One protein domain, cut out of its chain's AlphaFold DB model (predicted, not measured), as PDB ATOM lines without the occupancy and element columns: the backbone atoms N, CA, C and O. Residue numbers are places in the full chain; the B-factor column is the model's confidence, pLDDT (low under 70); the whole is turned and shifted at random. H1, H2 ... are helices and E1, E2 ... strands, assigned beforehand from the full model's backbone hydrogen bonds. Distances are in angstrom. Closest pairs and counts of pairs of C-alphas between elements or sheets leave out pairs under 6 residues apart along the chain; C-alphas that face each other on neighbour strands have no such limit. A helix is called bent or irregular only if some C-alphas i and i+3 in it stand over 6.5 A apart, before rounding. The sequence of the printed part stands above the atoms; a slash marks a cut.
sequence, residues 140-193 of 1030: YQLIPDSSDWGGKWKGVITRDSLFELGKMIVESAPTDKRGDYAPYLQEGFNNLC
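What this domain is: This is residues 140 to 193 of the 1030 residues of a protein of Rhodocyclaceae bacterium (UniProt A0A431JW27). Two helices cross nearly at right angles, and an irregular loop closed by a very short strand covers the side of the longer helix away from the shorter one. H1, the longer helix, runs through the middle, with E1 on one side and H2 on the other; residues 140 to 151 fold back so that residues 140 to 141 pair with E1, and residues 173 to 183 make an arch from H1 to H2. The printed part has 54 residues, with one named strand and two named helices in the order E1, H1, H2; under half of the residues are in named elements, and the class is mostly helix. The whole is compact, with a radius of gyration of the C-alphas of 10.8 A, and rounded, with spans of 28 by 25 by 16 A.

How they stand to each other: The printed part begins with residues 140 to 151, a stretch with no named element. Residues 140 to 141 pair antiparallel with residues 152 to 153 of E1, the strand of residues 152 to 154. E1 pairs with no named strand. A tight link of 4 residues joins E1 to H1, the helix of residues 159 to 172. E1 and H1 have one pair of C-alphas within 8 A, those of Trp 153 and Leu 165, 6.9 A apart. A long link of 11 residues then leads to H2, the helix of residues 184 to 191. H1 and H2 touch, with 30 pairs of C-alphas within 8 A; the closest are those of Gly 166 and Gly 188, 3.7 A apart. Their lines are about perpendicular, at 84 degrees. E1 and H2 are apart. In H1 and H2 every O i to N i+4 pair is within hydrogen-bond range.

Where its parts are: E1 begins at C-alpha 152, at (88.458, 102.977, 28.238), and measures 6.6 A from first to last C-alpha. H1 begins at C-alpha 159, at (95.514, 115.935, 38.738), and measures 19.9 A from first to last C-alpha. H2 measures 10.6 A and ends at C-alpha 191, at (96.218, 102.578, 40.837).

The domain as a whole: The two C-alphas farthest apart, those of Val 156 and Asp 176, are 30.6 A from each other. The first and last printed C-alphas, those of Tyr 140 and Cys 193, are 9.8 A apart. The printed part has no cut, and the link from H1 to H2 is long. The mean pLDDT of the printed part is 83.0, and the model's confidence is low, under 70, at residues 145 to 151.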
ATOM      1  N   TYR A 140      93.891 102.155  30.468       86.69
ATOM      2  CA  TYR A 140      93.153 101.122  31.186       86.69
ATOM      3  C   TYR A 140      91.812 100.859  30.504       86.69
ATOM      4  O   TYR A 140      91.152 101.786  30.037       86.69
ATOM      5  N   GLN A 141      91.397  99.596  30.486       85.69
ATOM      6  CA  GLN A 141      90.043  99.184  30.131       85.69
ATOM      7  C   GLN A 141      89.375  98.696  31.420       85.69
ATOM      8  O   GLN A 141      89.733  97.636  31.927       85.69
ATOM      9  N   LEU A 142      88.472  99.498  31.984       81.88
ATOM     10  CA  LEU A 142      87.886  99.250  33.307       81.88
ATOM     11  C   LEU A 142      86.562  98.480  33.235       81.88
ATOM     12  O   LEU A 142      86.226  97.754  34.165       81.88
ATOM     13  N   ILE A 143      85.835  98.590  32.119       77.12
ATOM     14  CA  ILE A 143      84.589  97.853  31.860       77.12
ATOM     15  C   ILE A 143      84.541  97.348  30.403       77.12
ATOM     16  O   ILE A 143      85.212  97.918  29.532       77.12
ATOM     17  N   PRO A 144      83.782  96.270  30.111       73.12
ATOM     18  CA  PRO A 144      83.588  95.771  28.747       73.12
ATOM     19  C   PRO A 144      82.891  96.798  27.837       73.12
ATOM     20  O   PRO A 144      82.014  97.529  28.292       73.12
ATOM     21  N   ASP A 145      83.214  96.788  26.538       63.72
ATOM     22  CA  ASP A 145      82.715  97.730  25.507       63.72
ATOM     23  C   ASP A 145      81.178  97.720  25.279       63.72
ATOM     24  O   ASP A 145      80.678  98.414  24.398       63.72
ATOM     25  N   SER A 146      80.401  96.939  26.041       53.38
ATOM     26  CA  SER A 146      78.960  96.717  25.837       53.38
ATOM     27  C   SER A 146      78.034  97.508  26.773       53.38
ATOM     28  O   SER A 146      76.854  97.174  26.862       53.38
ATOM     29  N   SER A 147      78.543  98.491  27.520       55.41
ATOM     30  CA  SER A 147      77.736  99.311  28.441       55.41
ATOM     31  C   SER A 147      77.782 100.792  28.058       55.41
ATOM     32  O   SER A 147      78.766 101.244  27.482       55.41
ATOM     33  N   ASP A 148      76.728 101.552  28.384       54.34
ATOM     34  CA  ASP A 148      76.552 102.983  28.043       54.34
ATOM     35  C   ASP A 148      77.615 103.929  28.655       54.34
ATOM     36  O   ASP A 148      77.571 105.146  28.469       54.34
ATOM     37  N   TRP A 149      78.580 103.377  29.389       54.50
ATOM     38  CA  TRP A 149      79.684 104.076  30.027       54.50
ATOM     39  C   TRP A 149      80.962 103.767  29.239       54.50
ATOM     40  O   TRP A 149      81.351 102.609  29.108       54.50
ATOM     41  N   GLY A 150      81.620 104.785  28.679       61.22
ATOM     42  CA  GLY A 150      82.865 104.613  27.923       61.22
ATOM     43  C   GLY A 150      83.956 103.965  28.784       61.22
ATOM     44  O   GLY A 150      84.544 104.619  29.639       61.22
ATOM     45  N   GLY A 151      84.222 102.674  28.573       67.06
ATOM     46  CA  GLY A 151      85.015 101.851  29.493       67.06
ATOM     47  C   GLY A 151      86.530 101.967  29.405       67.06
ATOM     48  O   GLY A 151      87.242 101.293  30.155       67.06
ATOM     49  N   LYS A 152      87.033 102.806  28.502       80.75
ATOM     50  CA  LYS A 152      88.458 102.977  28.238       80.75
ATOM     51  C   LYS A 152      88.940 104.326  28.752       80.75
ATOM     52  O   LYS A 152      88.532 105.364  28.240       80.75
ATOM     53  N   TRP A 153      89.881 104.299  29.688       86.62
ATOM     54  CA  TRP A 153      90.629 105.475  30.117       86.62
ATOM     55  C   TRP A 153      91.997 105.501  29.423       86.62
ATOM     56  O   TRP A 153      92.712 104.493  29.355       86.62
ATOM     57  N   LYS A 154      92.375 106.652  28.870       86.50
ATOM     58  CA  LYS A 154      93.718 106.923  28.347       86.50
ATOM     59  C   LYS A 154      93.954 108.422  28.426       86.50
ATOM     60  O   LYS A 154      93.244 109.176  27.767       86.50
ATOM     61  N   GLY A 155      94.963 108.838  29.173       84.75
ATOM     62  CA  GLY A 155      95.225 110.255  29.384       84.75
ATOM     63  C   GLY A 155      96.687 110.541  29.671       84.75
ATOM     64  O   GLY A 155      97.461 109.646  30.010       84.75
ATOM     65  N   VAL A 156      97.046 111.811  29.513       89.25
ATOM     66  CA  VAL A 156      98.268 112.370  30.093       89.25
ATOM     67  C   VAL A 156      98.078 112.455  31.605       89.25
ATOM     68  O   VAL A 156      96.967 112.714  32.070       89.25
ATOM     69  N   ILE A 157      99.141 112.232  32.372       88.69
ATOM     70  CA  ILE A 157      99.099 112.267  33.835       88.69
ATOM     71  C   ILE A 157      98.923 113.721  34.307       88.69
ATOM     72  O   ILE A 157      99.842 114.531  34.213       88.69
ATOM     73  N   THR A 158      97.732 114.053  34.805       89.06
ATOM     74  CA  THR A 158      97.391 115.343  35.425       89.06
ATOM     75  C   THR A 158      96.520 115.091  36.657       89.06
ATOM     76  O   THR A 158      95.947 114.013  36.807       89.06
ATOM     77  N   ARG A 159      96.392 116.075  37.558       88.62
ATOM     78  CA  ARG A 159      95.514 115.935  38.738       88.62
ATOM     79  C   ARG A 159      94.064 115.637  38.334       88.62
ATOM     80  O   ARG A 159      93.440 114.765  38.934       88.62
ATOM     81  N   ASP A 160      93.573 116.285  37.279       90.06
ATOM     82  CA  ASP A 160      92.224 116.061  36.753       90.06
ATOM     83  C   ASP A 160      92.067 114.656  36.160       90.06
ATOM     84  O   ASP A 160      91.122 113.949  36.502       90.06
ATOM     85  N   SER A 161      93.024 114.198  35.343       90.31
ATOM     86  CA  SER A 161      92.932 112.869  34.727       90.31
ATOM     87  C   SER A 161      93.060 111.738  35.755       90.31
ATOM     88  O   SER A 161      92.437 110.687  35.592       90.31
ATOM     89  N   LEU A 162      93.800 111.952  36.849       89.88
ATOM     90  CA  LEU A 162      93.870 111.017  37.977       89.88
ATOM     91  C   LEU A 162      92.577 110.989  38.784       89.88
ATOM     92  O   LEU A 162      92.122 109.912  39.161       89.88
ATOM     93  N   PHE A 163      91.962 112.149  39.023       91.81
ATOM     94  CA  PHE A 163      90.641 112.209  39.640       91.81
ATOM     95  C   PHE A 163      89.604 111.466  38.789       91.81
ATOM     96  O   PHE A 163      88.825 110.677  39.324       91.81
ATOM     97  N   GLU A 164      89.623 111.660  37.466       89.94
ATOM     98  CA  GLU A 164      88.778 110.918  36.525       89.94
ATOM     99  C   GLU A 164      89.031 109.408  36.598       89.94
ATOM    100  O   GLU A 164      88.076 108.642  36.722       89.94
ATOM    101  N   LEU A 165      90.299 108.976  36.584       89.88
ATOM    102  CA  LEU A 165      90.667 107.564  36.706       89.88
ATOM    103  C   LEU A 165      90.123 106.955  38.002       89.88
ATOM    104  O   LEU A 165      89.474 105.913  37.965       89.88
ATOM    105  N   GLY A 166      90.349 107.609  39.143       90.44
ATOM    106  CA  GLY A 166      89.869 107.118  40.432       90.44
ATOM    107  C   GLY A 166      88.348 107.099  40.528       90.44
ATOM    108  O   GLY A 166      87.782 106.125  41.016       90.44
ATOM    109  N   LYS A 167      87.667 108.112  39.982       90.44
ATOM    110  CA  LYS A 167      86.206 108.113  39.871       90.44
ATOM    111  C   LYS A 167      85.718 106.914  39.054       90.44
ATOM    112  O   LYS A 167      84.834 106.199  39.515       90.44
ATOM    113  N   MET A 168      86.320 106.650  37.891       88.56
ATOM    114  CA  MET A 168      85.962 105.493  37.062       88.56
ATOM    115  C   MET A 168      86.218 104.164  37.785       88.56
ATOM    116  O   MET A 168      85.401 103.253  37.671       88.56
ATOM    117  N   ILE A 169      87.308 104.044  38.552       88.44
ATOM    118  CA  ILE A 169      87.603 102.855  39.370       88.44
ATOM    119  C   ILE A 169      86.505 102.640  40.420       88.44
ATOM    120  O   ILE A 169      85.925 101.558  40.485       88.44
ATOM    121  N   VAL A 170      86.163 103.669  41.200       88.44
ATOM    122  CA  VAL A 170      85.158 103.545  42.270       88.44
ATOM    123  C   VAL A 170      83.753 103.311  41.704       88.44
ATOM    124  O   VAL A 170      82.999 102.496  42.233       88.44
ATOM    125  N   GLU A 171      83.382 103.980  40.612       86.69
ATOM    126  CA  GLU A 171      82.061 103.820  39.990       86.69
ATOM    127  C   GLU A 171      81.897 102.461  39.291       86.69
ATOM    128  O   GLU A 171      80.798 101.900  39.305       86.69
ATOM    129  N   SER A 172      82.976 101.896  38.738       83.94
ATOM    130  CA  SER A 172      82.968 100.553  38.133       83.94
ATOM    131  C   SER A 172      83.077  99.413  39.152       83.94
ATOM    132  O   SER A 172      82.762  98.269  38.818       83.94
ATOM    133  N   ALA A 173      83.461  99.701  40.400       84.44
ATOM    134  CA  ALA A 173      83.560  98.698  41.450       84.44
ATOM    135  C   ALA A 173      82.180  98.173  41.917       84.44
ATOM    136  O   ALA A 173      81.184  98.917  41.883       84.44
ATOM    137  N   PRO A 174      82.115  96.915  42.414       85.75
ATOM    138  CA  PRO A 174      80.923  96.356  43.054       85.75
ATOM    139  C   PRO A 174      80.373  97.277  44.148       85.75
ATOM    140  O   PRO A 174      81.134  97.893  44.895       85.75
ATOM    141  N   THR A 175      79.047  97.395  44.251       83.44
ATOM    142  CA  THR A 175      78.386  98.362  45.149       83.44
ATOM    143  C   THR A 175      78.746  98.171  46.621       83.44
ATOM    144  O   THR A 175      78.831  99.155  47.350       83.44
ATOM    145  N   ASP A 176      79.007  96.936  47.045       86.06
ATOM    146  CA  ASP A 176      79.452  96.559  48.390       86.06
ATOM    147  C   ASP A 176      80.917  96.927  48.683       86.06
ATOM    148  O   ASP A 176      81.319  96.924  49.843       86.06
ATOM    149  N   LYS A 177      81.700  97.280  47.654       84.06
ATOM    150  CA  LYS A 177      83.126  97.633  47.752       84.06
ATOM    151  C   LYS A 177      83.426  99.115  47.607       84.06
ATOM    152  O   LYS A 177      84.518  99.546  47.950       84.06
ATOM    153  N   ARG A 178      82.468  99.923  47.152       83.31
ATOM    154  CA  ARG A 178      82.692 101.360  46.909       83.31
ATOM    155  C   ARG A 178      83.115 102.140  48.156       83.31
ATOM    156  O   ARG A 178      83.840 103.117  48.027       83.31
ATOM    157  N   GLY A 179      82.679 101.707  49.341       82.06
ATOM    158  CA  GLY A 179      83.060 102.316  50.620       82.06
ATOM    159  C   GLY A 179      84.488 102.005  51.080       82.06
ATOM    160  O   GLY A 179      84.967 102.680  51.987       82.06
ATOM    161  N   ASP A 180      85.160 101.027  50.462       83.75
ATOM    162  CA  ASP A 180      86.517 100.594  50.829       83.75
ATOM    163  C   ASP A 180      87.613 101.442  50.144       83.75
ATOM    164  O   ASP A 180      88.787 101.336  50.499       83.75
ATOM    165  N   TYR A 181      87.252 102.267  49.152       83.94
ATOM    166  CA  TYR A 181      88.201 103.023  48.331       83.94
ATOM    167  C   TYR A 181      88.524 104.409  48.892       83.94
ATOM    168  O   TYR A 181      87.711 105.048  49.567       83.94
ATOM    169  N   ALA A 182      89.719 104.899  48.563       84.50
ATOM    170  CA  ALA A 182      90.150 106.238  48.927       84.50
ATOM    171  C   ALA A 182      89.376 107.316  48.129       84.50
ATOM    172  O   ALA A 182      88.708 107.012  47.134       84.50
ATOM    173  N   PRO A 183      89.474 108.605  48.511       88.69
ATOM    174  CA  PRO A 183      88.982 109.697  47.677       88.69
ATOM    175  C   PRO A 183      89.528 109.603  46.245       88.69
ATOM    176  O   PRO A 183      90.683 109.231  46.049       88.69
ATOM    177  N   TYR A 184      88.727 109.987  45.245       91.50
ATOM    178  CA  TYR A 184      89.012 109.702  43.829       91.50
ATOM    179  C   TYR A 184      90.426 110.081  43.368       91.50
ATOM    180  O   TYR A 184      91.063 109.298  42.675       91.50
ATOM    181  N   LEU A 185      90.963 111.232  43.781       87.69
ATOM    182  CA  LEU A 185      92.331 111.616  43.412       87.69
ATOM    183  C   LEU A 185      93.383 110.635  43.962       87.69
ATOM    184  O   LEU A 185      94.287 110.227  43.236       87.69
ATOM    185  N   GLN A 186      93.255 110.249  45.233       86.25
ATOM    186  CA  GLN A 186      94.159 109.302  45.881       86.25
ATOM    187  C   GLN A 186      93.984 107.892  45.308       86.25
ATOM    188  O   GLN A 186      94.969 107.186  45.122       86.25
ATOM    189  N   GLU A 187      92.756 107.499  44.969       88.56
ATOM    190  CA  GLU A 187      92.484 106.199  44.353       88.56
ATOM    191  C   GLU A 187      93.069 106.100  42.939       88.56
ATOM    192  O   GLU A 187      93.723 105.111  42.597       88.56
ATOM    193  N   GLY A 188      92.907 107.151  42.130       88.88
ATOM    194  CA  GLY A 188      93.529 107.250  40.812       88.88
ATOM    195  C   GLY A 188      95.054 107.212  40.895       88.88
ATOM    196  O   GLY A 188      95.686 106.451  40.163       88.88
ATOM    197  N   PHE A 189      95.642 107.958  41.837       87.88
ATOM    198  CA  PHE A 189      97.076 107.904  42.131       87.88
ATOM    199  C   PHE A 189      97.536 106.497  42.536       87.88
ATOM    200  O   PHE A 189      98.504 105.978  41.981       87.88
ATOM    201  N   ASN A 190      96.821 105.851  43.461       85.88
ATOM    202  CA  ASN A 190      97.197 104.542  43.981       85.88
ATOM    203  C   ASN A 190      97.256 103.463  42.893       85.88
ATOM    204  O   ASN A 190      98.107 102.571  42.958       85.88
ATOM    205  N   ASN A 191      96.371 103.567  41.897       86.62
ATOM    206  CA  ASN A 191      96.218 102.578  40.837       86.62
ATOM    207  C   ASN A 191      96.970 102.905  39.545       86.62
ATOM    208  O   ASN A 191      97.134 101.996  38.724       86.62
ATOM    209  N   LEU A 192      97.480 104.125  39.375       89.38
ATOM    210  CA  LEU A 192      98.292 104.486  38.216       89.38
ATOM    211  C   LEU A 192      99.595 103.666  38.176       89.38
ATOM    212  O   LEU A 192     100.296 103.510  39.174       89.38
ATOM    213  N   CYS A 193      99.920 103.160  36.991       90.00
ATOM    214  CA  CYS A 193     101.139 102.439  36.658       90.00
ATOM    215  C   CYS A 193     101.673 102.904  35.311       90.00
ATOM    216  O   CYS A 193     100.914 103.255  34.404       90.00
TER     217      CYS A 193